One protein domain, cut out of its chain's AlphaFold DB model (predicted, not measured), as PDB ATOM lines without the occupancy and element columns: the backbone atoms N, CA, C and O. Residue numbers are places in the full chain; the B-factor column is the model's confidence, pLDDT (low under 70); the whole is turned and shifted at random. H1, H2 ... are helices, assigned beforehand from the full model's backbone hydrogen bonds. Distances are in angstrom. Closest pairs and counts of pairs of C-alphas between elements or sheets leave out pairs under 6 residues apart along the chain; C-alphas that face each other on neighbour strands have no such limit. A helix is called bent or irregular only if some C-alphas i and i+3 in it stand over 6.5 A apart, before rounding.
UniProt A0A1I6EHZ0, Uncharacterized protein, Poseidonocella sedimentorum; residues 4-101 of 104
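What this domain is: This is residues 4 to 101 of the 104 residues of an uncharacterized protein of Poseidonocella sedimentorum (UniProt A0A1I6EHZ0). Three long helices, H1, H2 and H3, lie side by side in an up-and-down bundle, each running against the one before, and a fourth helix, H4, packs slantwise on H2 and H3, away from H1. H2 and H3 make the core of the packing. The printed part has 98 residues with four named helices in the order H1, H2, H3, H4 and no named strand; the class is all helix. It is compact, with a radius of gyration of the C-alphas of 13.2 A and spans of 36 by 29 by 17 A.

Where its parts are: H1 is residues 4 to 21, 25.1 A long, beginning at C-alpha 4 at (12.017, 12.082, -26.713), with a kink of 32 degrees near residue 13. H2 is residues 26 to 47, 30.4 A, with a kink of 29 degrees near residue 39; it is only just irregular, C-alphas 39 and 42 being 6.7 A apart. H3 is residues 51 to 71, 30.6 A, with a kink of 27 degrees near residue 65; it is irregular, C-alphas 65 and 68 being 7.2 A apart. H4 is residues 78 to 95, 25.7 A, ending at C-alpha 95 at (24.444, 5.195, -16.217).

How they stand to each other: H1 and H2 form a helical hairpin at a shallow tilt of 7 degrees, with closest C-alphas Gly 5 and Ala 44 at 6.6 A. H1 touches H3 with residues 5 to 12 alone, closest at the C-alphas of Ile 12 and Phe 64, 6.0 A. H2 and H3 form a second helical hairpin at 8 degrees, with closest C-alphas Gly 34 and Ala 65 at 4.8 A. H4 touches H3 at a steep tilt of 53 degrees, opposite ways, with closest C-alphas Ala 62 and Gly 89 at 4.9 A. Residues 92 to 95 of H4 touch residues 37 to 42 of H2, closest at the C-alphas of Ala 41 and Leu 92, 5.7 A. H1 and H4 are apart. Every O i to N i+4 pair is within hydrogen-bond range in H4, against 12 of 14 in H1, 16 of 18 in H2 and 15 of 17 in H3.

The domain as a whole: The farthest C-alphas, those of Gly 23 and Lys 100, are 39.0 A apart. The printed part has no cut; the links H1 to H2 and H2 to H3 are tight, and H3 to H4 is short. Mean pLDDT of the printed part is 91.0, with residues 73 to 76 under 70.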
ATOM      1  N   ILE A   4      10.776  12.117 -27.497       93.31
ATOM      2  CA  ILE A   4      12.017  12.082 -26.713       93.31
ATOM      3  C   ILE A   4      13.210  11.685 -27.587       93.31
ATOM      4  O   ILE A   4      14.230  12.364 -27.548       93.31
ATOM      5  N   GLY A   5      13.076  10.653 -28.427       92.56
ATOM      6  CA  GLY A   5      14.134  10.284 -29.371       92.56
ATOM      7  C   GLY A   5      14.486  11.418 -30.340       92.56
ATOM      8  O   GLY A   5      15.661  11.649 -30.607       92.56
ATOM      9  N   ILE A   6      13.484  12.179 -30.795       95.88
ATOM     10  CA  ILE A   6      13.689  13.363 -31.646       95.88
ATOM     11  C   ILE A   6      14.466  14.454 -30.899       95.88
ATOM     12  O   ILE A   6      15.396  15.019 -31.462       95.88
ATOM     13  N   ILE A   7      14.131  14.728 -29.632       95.75
ATOM     14  CA  ILE A   7      14.856  15.709 -28.807       95.75
ATOM     15  C   ILE A   7      16.320  15.295 -28.637       95.75
ATOM     16  O   ILE A   7      17.207  16.124 -28.809       95.75
ATOM     17  N   ILE A   8      16.585  14.019 -28.346       96.00
ATOM     18  CA  ILE A   8      17.955  13.516 -28.180       96.00
ATOM     19  C   ILE A   8      18.738  13.665 -29.490       96.00
ATOM     20  O   ILE A   8      19.850  14.185 -29.478       96.00
ATOM     21  N   ALA A   9      18.144  13.280 -30.623       95.94
ATOM     22  CA  ALA A   9      18.757  13.465 -31.935       95.94
ATOM     23  C   ALA A   9      19.036  14.949 -32.237       95.94
ATOM     24  O   ALA A   9      20.128  15.292 -32.686       95.94
ATOM     25  N   ALA A  10      18.088  15.838 -31.934       96.56
ATOM     26  CA  ALA A  10      18.265  17.275 -32.103       96.56
ATOM     27  C   ALA A  10      19.406  17.815 -31.228       96.56
ATOM     28  O   ALA A  10      20.198  18.615 -31.711       96.56
ATOM     29  N   VAL A  11      19.547  17.353 -29.981       95.94
ATOM     30  CA  VAL A  11      20.664  17.740 -29.101       95.94
ATOM     31  C   VAL A  11      22.005  17.287 -29.676       95.94
ATOM     32  O   VAL A  11      22.920  18.103 -29.768       95.94
ATOM     33  N   ILE A  12      22.107  16.024 -30.111       95.88
ATOM     34  CA  ILE A  12      23.326  15.461 -30.718       95.88
ATOM     35  C   ILE A  12      23.778  16.297 -31.920       95.88
ATOM     36  O   ILE A  12      24.976  16.487 -32.109       95.88
ATOM     37  N   VAL A  13      22.834  16.799 -32.721       95.19
ATOM     38  CA  VAL A  13      23.139  17.582 -33.923       95.19
ATOM     39  C   VAL A  13      23.386  19.052 -33.596       95.19
ATOM     40  O   VAL A  13      24.395  19.592 -34.026       95.19
ATOM     41  N   LEU A  14      22.504  19.717 -32.847       95.88
ATOM     42  CA  LEU A  14      22.510  21.177 -32.686       95.88
ATOM     43  C   LEU A  14      23.547  21.683 -31.678       95.88
ATOM     44  O   LEU A  14      24.128  22.746 -31.893       95.88
ATOM     45  N   VAL A  15      23.799  20.951 -30.587       94.81
ATOM     46  CA  VAL A  15      24.731  21.402 -29.537       94.81
ATOM     47  C   VAL A  15      26.172  21.538 -30.043       94.81
ATOM     48  O   VAL A  15      26.809  22.535 -29.692       94.81
ATOM     49  N   PRO A  16      26.696  20.639 -30.899       92.19
ATOM     50  CA  PRO A  16      27.993  20.844 -31.535       92.19
ATOM     51  C   PRO A  16      28.078  22.144 -32.335       92.19
ATOM     52  O   PRO A  16      29.004  22.922 -32.115       92.19
ATOM     53  N   PHE A  17      27.091  22.435 -33.193       92.94
ATOM     54  CA  PHE A  17      27.077  23.678 -33.975       92.94
ATOM     55  C   PHE A  17      26.973  24.917 -33.088       92.94
ATOM     56  O   PHE A  17      27.725  25.869 -33.283       92.94
ATOM     57  N   ALA A  18      26.091  24.895 -32.086       92.88
ATOM     58  CA  ALA A  18      25.958  25.996 -31.138       92.88
ATOM     59  C   ALA A  18      27.267  26.236 -30.375       92.88
ATOM     60  O   ALA A  18      27.676  27.375 -30.180       92.88
ATOM     61  N   SER A  19      27.963  25.166 -29.993       91.06
ATOM     62  CA  SER A  19      29.217  25.273 -29.248       91.06
ATOM     63  C   SER A  19      30.347  25.868 -30.083       91.06
ATOM     64  O   SER A  19      31.123  26.674 -29.573       91.06
ATOM     65  N   VAL A  20      30.399  25.525 -31.374       89.31
ATOM     66  CA  VAL A  20      31.316  26.147 -32.339       89.31
ATOM     67  C   VAL A  20      30.961  27.620 -32.547       89.31
ATOM     68  O   VAL A  20      31.848  28.466 -32.474       89.31
ATOM     69  N   ALA A  21      29.680  27.948 -32.739       92.19
ATOM     70  CA  ALA A  21      29.222  29.325 -32.935       92.19
ATOM     71  C   ALA A  21      29.508  30.231 -31.723       92.19
ATOM     72  O   ALA A  21      29.827  31.404 -31.887       92.19
ATOM     73  N   LEU A  22      29.436  29.677 -30.508       92.56
ATOM     74  CA  LEU A  22      29.766  30.374 -29.262       92.56
ATOM     75  C   LEU A  22      31.275  30.435 -28.976       92.56
ATOM     76  O   LEU A  22      31.675  31.022 -27.971       92.56
ATOM     77  N   GLY A  23      32.119  29.816 -29.809       89.25
ATOM     78  CA  GLY A  23      33.570  29.799 -29.611       89.25
ATOM     79  C   GLY A  23      33.997  29.107 -28.313       89.25
ATOM     80  O   GLY A  23      34.992  29.497 -27.698       89.25
ATOM     81  N   LEU A  24      33.238  28.101 -27.860       89.56
ATOM     82  CA  LEU A  24      33.554  27.382 -26.628       89.56
ATOM     83  C   LEU A  24      34.914  26.691 -26.750       89.56
ATOM     84  O   LEU A  24      35.192  25.965 -27.706       89.56
ATOM     85  N   ARG A  25      35.761  26.876 -25.733       89.25
ATOM     86  CA  ARG A  25      37.021  26.133 -25.624       89.25
ATOM     87  C   ARG A  25      36.727  24.632 -25.509       89.25
ATOM     88  O   ARG A  25      35.712  24.222 -24.947       89.25
ATOM     89  N   LEU A  26      37.651  23.801 -25.986       86.75
ATOM     90  CA  LEU A  26      37.456  22.347 -26.050       86.75
ATOM     91  C   LEU A  26      37.216  21.690 -24.679       86.75
ATOM     92  O   LEU A  26      36.414  20.767 -24.580       86.75
ATOM     93  N   TYR A  27      37.860  22.183 -23.617       87.81
ATOM     94  CA  TYR A  27      37.670  21.663 -22.257       87.81
ATOM     95  C   TYR A  27      36.253  21.916 -21.693       87.81
ATOM     96  O   TYR A  27      35.588  20.956 -21.311       87.81
ATOM     97  N   PRO A  28      35.712  23.152 -21.664       89.06
ATOM     98  CA  PRO A  28      34.324  23.350 -21.247       89.06
ATOM     99  C   PRO A  28      33.318  22.672 -22.190       89.06
ATOM    100  O   PRO A  28      32.285  22.195 -21.724       89.06
ATOM    101  N   ALA A  29      33.626  22.556 -23.489       91.38
ATOM    102  CA  ALA A  29      32.797  21.789 -24.417       91.38
ATOM    103  C   ALA A  29      32.763  20.289 -24.063       91.38
ATOM    104  O   ALA A  29      31.688  19.693 -24.074       91.38
ATOM    105  N   SER A  30      33.897  19.678 -23.695       91.44
ATOM    106  CA  SER A  30      33.946  18.258 -23.312       91.44
ATOM    107  C   SER A  30      33.094  17.966 -22.077       91.44
ATOM    108  O   SER A  30      32.325  17.002 -22.074       91.44
ATOM    109  N   LEU A  31      33.159  18.838 -21.067       92.06
ATOM    110  CA  LEU A  31      32.324  18.740 -19.872       92.06
ATOM    111  C   LEU A  31      30.837  18.877 -20.212       92.06
ATOM    112  O   LEU A  31      30.037  18.040 -19.798       92.06
ATOM    113  N   LEU A  32      30.468  19.890 -21.001       94.19
ATOM    114  CA  LEU A  32      29.077  20.128 -21.383       94.19
ATOM    115  C   LEU A  32      28.491  18.941 -22.158       94.19
ATOM    116  O   LEU A  32      27.381  18.497 -21.867       94.19
ATOM    117  N   PHE A  33      29.248  18.381 -23.103       95.50
ATOM    118  CA  PHE A  33      28.780  17.267 -23.928       95.50
ATOM    119  C   PHE A  33      28.663  15.995 -23.086       95.50
ATOM    120  O   PHE A  33      27.674  15.272 -23.197       95.50
ATOM    121  N   GLY A  34      29.627  15.751 -22.194       94.50
ATOM    122  CA  GLY A  34      29.587  14.632 -21.256       94.50
ATOM    123  C   GLY A  34      28.379  14.688 -20.319       94.50
ATOM    124  O   GLY A  34      27.649  13.704 -20.207       94.50
ATOM    125  N   ILE A  35      28.120  15.842 -19.694       95.38
ATOM    126  CA  ILE A  35      26.980  16.030 -18.782       95.38
ATOM    127  C   ILE A  35      25.656  15.822 -19.522       95.38
ATOM    128  O   ILE A  35      24.805  15.063 -19.056       95.38
ATOM    129  N   LEU A  36      25.490  16.437 -20.697       96.25
ATOM    130  CA  LEU A  36      24.281  16.256 -21.500       96.25
ATOM    131  C   LEU A  36      24.083  14.791 -21.895       96.25
ATOM    132  O   LEU A  36      22.975  14.272 -21.775       96.25
ATOM    133  N   ALA A  37      25.142  14.096 -22.311       96.75
ATOM    134  CA  ALA A  37      25.046  12.687 -22.661       96.75
ATOM    135  C   ALA A  37      24.640  11.816 -21.465       96.75
ATOM    136  O   ALA A  37      23.755  10.973 -21.605       96.75
ATOM    137  N   LEU A  38      25.217  12.057 -20.284       95.00
ATOM    138  CA  LEU A  38      24.861  11.355 -19.048       95.00
ATOM    139  C   LEU A  38      23.390  11.561 -18.673       95.00
ATOM    140  O   LEU A  38      22.709  10.603 -18.315       95.00
ATOM    141  N   MET A  39      22.878  12.788 -18.802       95.06
ATOM    142  CA  MET A  39      21.473  13.094 -18.519       95.06
ATOM    143  C   MET A  39      20.519  12.462 -19.538       95.06
ATOM    144  O   MET A  39      19.419  12.033 -19.185       95.06
ATOM    145  N   LEU A  40      20.923  12.400 -20.809       95.56
ATOM    146  CA  LEU A  40      20.085  11.886 -21.889       95.56
ATOM    147  C   LEU A  40      20.149  10.362 -22.039       95.56
ATOM    148  O   LEU A  40      19.204   9.787 -22.576       95.56
ATOM    149  N   ALA A  41      21.191   9.688 -21.550       95.38
ATOM    150  CA  ALA A  41      21.327   8.236 -21.673       95.38
ATOM    151  C   ALA A  41      20.171   7.445 -21.023       95.38
ATOM    152  O   ALA A  41      19.579   6.615 -21.717       95.38
ATOM    153  N   PRO A  42      19.733   7.717 -19.775       93.56
ATOM    154  CA  PRO A  42      18.559   7.057 -19.200       93.56
ATOM    155  C   PRO A  42      17.277   7.296 -20.008       93.56
ATOM    156  O   PRO A  42      16.415   6.423 -20.081       93.56
ATOM    157  N   LEU A  43      17.138   8.466 -20.643       93.81
ATOM    158  CA  LEU A  43      15.991   8.787 -21.497       93.81
ATOM    159  C   LEU A  43      16.056   8.030 -22.825       93.81
ATOM    160  O   LEU A  43      15.051   7.457 -23.250       93.81
ATOM    161  N   ALA A  44      17.235   7.969 -23.450       93.38
ATOM    162  CA  ALA A  44      17.477   7.167 -24.642       93.38
ATOM    163  C   ALA A  44      17.132   5.696 -24.373       93.38
ATOM    164  O   ALA A  44      16.450   5.067 -25.181       93.38
ATOM    165  N   ILE A  45      17.532   5.171 -23.210       93.00
ATOM    166  CA  ILE A  45      17.279   3.785 -22.814       93.00
ATOM    167  C   ILE A  45      15.827   3.569 -22.427       93.00
ATOM    168  O   ILE A  45      15.197   2.695 -22.985       93.00
ATOM    169  N   HIS A  46      15.227   4.311 -21.510       92.06
ATOM    170  CA  HIS A  46      13.926   3.897 -20.966       92.06
ATOM    171  C   HIS A  46      12.718   4.520 -21.655       92.06
ATOM    172  O   HIS A  46      11.602   4.029 -21.492       92.06
ATOM    173  N   LYS A  47      12.905   5.608 -22.406       92.00
ATOM    174  CA  LYS A  47      11.783   6.341 -22.998       92.00
ATOM    175  C   LYS A  47      11.636   6.130 -24.493       92.00
ATOM    176  O   LYS A  47      10.571   6.442 -25.016       92.00
ATOM    177  N   VAL A  48      12.638   5.607 -25.196       92.44
ATOM    178  CA  VAL A  48      12.537   5.326 -26.636       92.44
ATOM    179  C   VAL A  48      12.007   3.904 -26.832       92.44
ATOM    180  O   VAL A  48      12.717   2.961 -26.493       92.44
ATOM    181  N   PRO A  49      10.796   3.708 -27.383       88.25
ATOM    182  CA  PRO A  49      10.124   2.406 -27.377       88.25
ATOM    183  C   PRO A  49      10.829   1.359 -28.244       88.25
ATOM    184  O   PRO A  49      10.922   0.207 -27.844       88.25
ATOM    185  N   SER A  50      11.389   1.757 -29.389       90.50
ATOM    186  CA  SER A  50      12.103   0.831 -30.271       90.50
ATOM    187  C   SER A  50      13.521   0.543 -29.748       90.50
ATOM    188  O   SER A  50      14.292   1.496 -29.574       90.50
ATOM    189  N   PRO A  51      13.888  -0.739 -29.548       89.12
ATOM    190  CA  PRO A  51      15.241  -1.165 -29.184       89.12
ATOM    191  C   PRO A  51      16.327  -0.601 -30.104       89.12
ATOM    192  O   PRO A  51      17.277   0.020 -29.634       89.12
ATOM    193  N   ASN A  52      16.131  -0.731 -31.419       91.62
ATOM    194  CA  ASN A  52      17.105  -0.314 -32.431       91.62
ATOM    195  C   ASN A  52      17.373   1.192 -32.371       91.62
ATOM    196  O   ASN A  52      18.521   1.629 -32.406       91.62
ATOM    197  N   TRP A  53      16.317   1.996 -32.216       93.31
ATOM    198  CA  TRP A  53      16.457   3.446 -32.084       93.31
ATOM    199  C   TRP A  53      17.132   3.851 -30.776       93.31
ATOM    200  O   TRP A  53      17.920   4.789 -30.762       93.31
ATOM    201  N   SER A  54      16.847   3.151 -29.681       92.81
ATOM    202  CA  SER A  54      17.487   3.412 -28.392       92.81
ATOM    203  C   SER A  54      18.988   3.120 -28.423       92.81
ATOM    204  O   SER A  54      19.780   3.973 -28.024       92.81
ATOM    205  N   ALA A  55      19.382   1.968 -28.975       92.12
ATOM    206  CA  ALA A  55      20.784   1.616 -29.176       92.12
ATOM    207  C   ALA A  55      21.489   2.623 -30.101       92.12
ATOM    208  O   ALA A  55      22.559   3.124 -29.764       92.12
ATOM    209  N   GLY A  56      20.859   2.995 -31.222       93.94
ATOM    210  CA  GLY A  56      21.397   4.004 -32.134       93.94
ATOM    211  C   GLY A  56      21.598   5.370 -31.469       93.94
ATOM    212  O   GLY A  56      22.639   5.997 -31.651       93.94
ATOM    213  N   LEU A  57      20.647   5.814 -30.640       95.69
ATOM    214  CA  LEU A  57      20.764   7.071 -29.894       95.69
ATOM    215  C   LEU A  57      21.848   7.009 -28.817       95.69
ATOM    216  O   LEU A  57      22.562   7.988 -28.641       95.69
ATOM    217  N   LEU A  58      22.017   5.877 -28.129       95.19
ATOM    218  CA  LEU A  58      23.121   5.684 -27.187       95.19
ATOM    219  C   LEU A  58      24.485   5.769 -27.873       95.19
ATOM    220  O   LEU A  58      25.383   6.443 -27.373       95.19
ATOM    221  N   VAL A  59      24.632   5.118 -29.028       95.69
ATOM    222  CA  VAL A  59      25.851   5.205 -29.838       95.69
ATOM    223  C   VAL A  59      26.080   6.652 -30.279       95.69
ATOM    224  O   VAL A  59      27.176   7.178 -30.104       95.69
ATOM    225  N   GLY A  60      25.038   7.335 -30.758       96.12
ATOM    226  CA  GLY A  60      25.101   8.755 -31.104       96.12
ATOM    227  C   GLY A  60      25.533   9.640 -29.929       96.12
ATOM    228  O   GLY A  60      26.405  10.490 -30.098       96.12
ATOM    229  N   LEU A  61      24.999   9.401 -28.728       96.75
ATOM    230  CA  LEU A  61      25.403  10.095 -27.502       96.75
ATOM    231  C   LEU A  61      26.864   9.809 -27.123       96.75
ATOM    232  O   LEU A  61      27.544  10.710 -26.642       96.75
ATOM    233  N   ALA A  62      27.370   8.599 -27.366       96.75
ATOM    234  CA  ALA A  62      28.772   8.257 -27.130       96.75
ATOM    235  C   ALA A  62      29.716   8.980 -28.106       96.75
ATOM    236  O   ALA A  62      30.748   9.521 -27.697       96.75
ATOM    237  N   PHE A  63      29.354   9.048 -29.391       95.69
ATOM    238  CA  PHE A  63      30.085   9.850 -30.377       95.69
ATOM    239  C   PHE A  63      30.055  11.335 -30.029       95.69
ATOM    240  O   PHE A  63      31.100  11.982 -30.050       95.69
ATOM    241  N   PHE A  64      28.884  11.844 -29.649       95.94
ATOM    242  CA  PHE A  64      28.699  13.213 -29.190       95.94
ATOM    243  C   PHE A  64      29.599  13.518 -27.984       95.94
ATOM    244  O   PHE A  64      30.460  14.384 -28.080       95.94
ATOM    245  N   ALA A  65      29.497  12.760 -26.891       95.69
ATOM    246  CA  ALA A  65      30.272  13.002 -25.673       95.69
ATOM    247  C   ALA A  65      31.793  12.905 -25.881       95.69
ATOM    248  O   ALA A  65      32.551  13.682 -25.302       95.69
ATOM    249  N   SER A  66      32.243  11.973 -26.725       93.50
ATOM    250  CA  SER A  66      33.670  11.763 -26.995       93.50
ATOM    251  C   SER A  66      34.274  12.767 -27.982       93.50
ATOM    252  O   SER A  66      35.498  12.876 -28.058       93.50
ATOM    253  N   PHE A  67      33.461  13.511 -28.742       92.06
ATOM    254  CA  PHE A  67      33.944  14.379 -29.820       92.06
ATOM    255  C   PHE A  67      34.950  15.453 -29.357       92.06
ATOM    256  O   PHE A  67      36.046  15.502 -29.921       92.06
ATOM    257  N   PRO A  68      34.670  16.275 -28.323       89.69
ATOM    258  CA  PRO A  68      35.616  17.304 -27.897       89.69
ATOM    259  C   PRO A  68      36.897  16.705 -27.305       89.69
ATOM    260  O   PRO A  68      37.969  17.275 -27.463       89.69
ATOM    261  N   VAL A  69      36.800  15.531 -26.667       88.12
ATOM    262  CA  VAL A  69      37.946  14.828 -26.066       88.12
ATOM    263  C   VAL A  69      38.911  14.321 -27.131       88.12
ATOM    264  O   VAL A  69      40.115  14.511 -27.000       88.12
ATOM    265  N   LYS A  70      38.394  13.745 -28.220       89.12
ATOM    266  CA  LYS A  70      39.223  13.339 -29.365       89.12
ATOM    267  C   LYS A  70      39.925  14.538 -30.004       89.12
ATOM    268  O   LYS A  70      41.075  14.439 -30.406       89.12
ATOM    269  N   LYS A  71      39.249  15.691 -30.052       84.31
ATOM    270  CA  LYS A  71      39.812  16.942 -30.581       84.31
ATOM    271  C   LYS A  71      40.848  17.609 -29.677       84.31
ATOM    272  O   LYS A  71      41.576  18.460 -30.168       84.31
ATOM    273  N   LEU A  72      40.943  17.234 -28.401       81.31
ATOM    274  CA  LEU A  72      41.969  17.741 -27.482       81.31
ATOM    275  C   LEU A  72      43.368  17.133 -27.728       81.31
ATOM    276  O   LEU A  72      44.259  17.379 -26.926       81.31
ATOM    277  N   GLU A  73      43.563  16.325 -28.780       67.75
ATOM    278  CA  GLU A  73      44.814  15.603 -29.107       67.75
ATOM    279  C   GLU A  73      45.358  14.699 -27.981       67.75
ATOM    280  O   GLU A  73      46.448  14.146 -28.076       67.75
ATOM    281  N   ILE A  74      44.559  14.449 -26.938       65.00
ATOM    282  CA  ILE A  74      44.857  13.477 -25.869       65.00
ATOM    283  C   ILE A  74      44.893  12.043 -26.436       65.00
ATOM    284  O   ILE A  74      45.467  11.130 -25.848       65.00
ATOM    285  N   VAL A  75      44.258  11.838 -27.591       67.44
ATOM    286  CA  VAL A  75      44.015  10.546 -28.223       67.44
ATOM    287  C   VAL A  75      44.705  10.561 -29.592       67.44
ATOM    288  O   VAL A  75      44.164  11.086 -30.555       67.44
ATOM    289  N   GLY A  76      45.931  10.043 -29.663       66.88
ATOM    290  CA  GLY A  76      46.858  10.203 -30.794       66.88
ATOM    291  C   GLY A  76      46.684   9.241 -31.977       66.88
ATOM    292  O   GLY A  76      47.591   9.134 -32.800       66.88
ATOM    293  N   GLY A  77      45.568   8.513 -32.089       82.62
ATOM    294  CA  GLY A  77      45.370   7.583 -33.201       82.62
ATOM    295  C   GLY A  77      43.979   6.947 -33.297       82.62
ATOM    296  O   GLY A  77      43.246   6.880 -32.308       82.62
ATOM    297  N   PRO A  78      43.624   6.395 -34.474       85.25
ATOM    298  CA  PRO A  78      42.270   5.923 -34.782       85.25
ATOM    299  C   PRO A  78      41.793   4.805 -33.847       85.25
ATOM    300  O   PRO A  78      40.634   4.780 -33.440       85.25
ATOM    301  N   VAL A  79      42.691   3.902 -33.438       88.94
ATOM    302  CA  VAL A  79      42.371   2.847 -32.462       88.94
ATOM    303  C   VAL A  79      41.974   3.457 -31.118       88.94
ATOM    304  O   VAL A  79      40.991   3.048 -30.506       88.94
ATOM    305  N   GLN A  80      42.710   4.470 -30.668       88.50
ATOM    306  CA  GLN A  80      42.470   5.119 -29.386       88.50
ATOM    307  C   GLN A  80      41.177   5.953 -29.436       88.50
ATOM    308  O   GLN A  80      40.439   5.992 -28.453       88.50
ATOM    309  N   GLU A  81      40.837   6.550 -30.585       89.31
ATOM    310  CA  GLU A  81      39.556   7.241 -30.783       89.31
ATOM    311  C   GLU A  81      38.361   6.288 -30.688       89.31
ATOM    312  O   GLU A  81      37.350   6.606 -30.047       89.31
ATOM    313  N   VAL A  82      38.473   5.104 -31.296       91.06
ATOM    314  CA  VAL A  82      37.444   4.062 -31.200       91.06
ATOM    315  C   VAL A  82      37.298   3.608 -29.750       91.06
ATOM    316  O   VAL A  82      36.185   3.624 -29.226       91.06
ATOM    317  N   LEU A  83      38.405   3.298 -29.067       92.62
ATOM    318  CA  LEU A  83      38.390   2.902 -27.655       92.62
ATOM    319  C   LEU A  83      37.792   3.987 -26.754       92.62
ATOM    320  O   LEU A  83      36.988   3.674 -25.880       92.62
ATOM    321  N   CYS A  84      38.108   5.259 -27.000       92.19
ATOM    322  CA  CYS A  84      37.511   6.384 -26.285       92.19
ATOM    323  C   CYS A  84      35.985   6.407 -26.468       92.19
ATOM    324  O   CYS A  84      35.238   6.495 -25.495       92.19
ATOM    325  N   THR A  85      35.502   6.249 -27.703       94.50
ATOM    326  CA  THR A  85      34.056   6.199 -27.992       94.50
ATOM    327  C   THR A  85      33.376   5.029 -27.291       94.50
ATOM    328  O   THR A  85      32.309   5.196 -26.706       94.50
ATOM    329  N   LEU A  86      33.998   3.847 -27.334       94.69
ATOM    330  CA  LEU A  86      33.483   2.645 -26.683       94.69
ATOM    331  C   LEU A  86      33.448   2.803 -25.163       94.69
ATOM    332  O   LEU A  86      32.460   2.413 -24.546       94.69
ATOM    333  N   ALA A  87      34.464   3.429 -24.563       94.56
ATOM    334  CA  ALA A  87      34.481   3.737 -23.137       94.56
ATOM    335  C   ALA A  87      33.312   4.656 -22.749       94.56
ATOM    336  O   ALA A  87      32.586   4.355 -21.803       94.56
ATOM    337  N   TYR A  88      33.056   5.719 -23.521       94.88
ATOM    338  CA  TYR A  88      31.865   6.554 -23.327       94.88
ATOM    339  C   TYR A  88      30.571   5.753 -23.494       94.88
ATOM    340  O   TYR A  88      29.678   5.863 -22.659       94.88
ATOM    341  N   GLY A  89      30.469   4.913 -24.526       95.12
ATOM    342  CA  GLY A  89      29.308   4.049 -24.742       95.12
ATOM    343  C   GLY A  89      29.040   3.117 -23.560       95.12
ATOM    344  O   GLY A  89      27.901   3.018 -23.107       95.12
ATOM    345  N   ALA A  90      30.086   2.500 -23.009       94.31
ATOM    346  CA  ALA A  90      29.995   1.657 -21.824       94.31
ATOM    347  C   ALA A  90      29.528   2.459 -20.601       94.31
ATOM    348  O   ALA A  90      28.586   2.046 -19.931       94.31
ATOM    349  N   VAL A  91      30.108   3.635 -20.343       95.25
ATOM    350  CA  VAL A  91      29.678   4.501 -19.232       95.25
ATOM    351  C   VAL A  91      28.211   4.905 -19.382       95.25
ATOM    352  O   VAL A  91      27.446   4.787 -18.428       95.25
ATOM    353  N   LEU A  92      27.785   5.330 -20.574       95.25
ATOM    354  CA  LEU A  92      26.398   5.727 -20.829       95.25
ATOM    355  C   LEU A  92      25.428   4.550 -20.708       95.25
ATOM    356  O   LEU A  92      24.331   4.716 -20.179       95.25
ATOM    357  N   TRP A  93      25.833   3.356 -21.146       92.94
ATOM    358  CA  TRP A  93      25.063   2.133 -20.931       92.94
ATOM    359  C   TRP A  93      24.878   1.846 -19.441       92.94
ATOM    360  O   TRP A  93      23.768   1.519 -19.014       92.94
ATOM    361  N   LEU A  94      25.947   1.998 -18.648       93.06
ATOM    362  CA  LEU A  94      25.886   1.759 -17.212       93.06
ATOM    363  C   LEU A  94      25.002   2.791 -16.502       93.06
ATOM    364  O   LEU A  94      24.118   2.427 -15.730       93.06
ATOM    365  N   VAL A  95      25.199   4.075 -16.804       92.00
ATOM    366  CA  VAL A  95      24.444   5.195 -16.217       92.00
ATOM    367  C   VAL A  95      22.973   5.143 -16.611       92.00
ATOM    368  O   VAL A  95      22.092   5.385 -15.791       92.00
ATOM    369  N   GLY A  96      22.691   4.778 -17.859       85.38
ATOM    370  CA  GLY A  96      21.333   4.582 -18.335       85.38
ATOM    371  C   GLY A  96      20.671   3.301 -17.823       85.38
ATOM    372  O   GLY A  96      19.510   3.086 -18.149       85.38
ATOM    373  N   LEU A  97      21.375   2.458 -17.052       88.00
ATOM    374  CA  LEU A  97      20.904   1.153 -16.579       88.00
ATOM    375  C   LEU A  97      20.406   0.259 -17.727       88.00
ATOM    376  O   LEU A  97      19.386  -0.423 -17.601       88.00
ATOM    377  N   GLY A  98      21.137   0.230 -18.846       73.69
ATOM    378  CA  GLY A  98      20.751  -0.506 -20.058       73.69
ATOM    379  C   GLY A  98      20.428  -1.983 -19.822       73.69
ATOM    380  O   GLY A  98      19.549  -2.542 -20.478       73.69
ATOM    381  N   TRP A  99      21.056  -2.598 -18.816       79.88
ATOM    382  CA  TRP A  99      20.800  -3.983 -18.408       79.88
ATOM    383  C   TRP A  99      19.430  -4.210 -17.745       79.88
ATOM    384  O   TRP A  99      18.963  -5.343 -17.697       79.88
ATOM    385  N   LYS A 100      18.774  -3.168 -17.214       85.19
ATOM    386  CA  LYS A 100      17.434  -3.273 -16.603       85.19
ATOM    387  C   LYS A 100      16.306  -3.117 -17.614       85.19
ATOM    388  O   LYS A 100      15.144  -3.361 -17.283       85.19
ATOM    389  N   ARG A 101      16.609  -2.666 -18.832       81.06
ATOM    390  CA  ARG A 101      15.599  -2.528 -19.872       81.06
ATOM    391  C   ARG A 101      15.199  -3.911 -20.390       81.06
ATOM    392  O   ARG A 101      16.046  -4.714 -20.761       81.06
TER     393      ARG A 101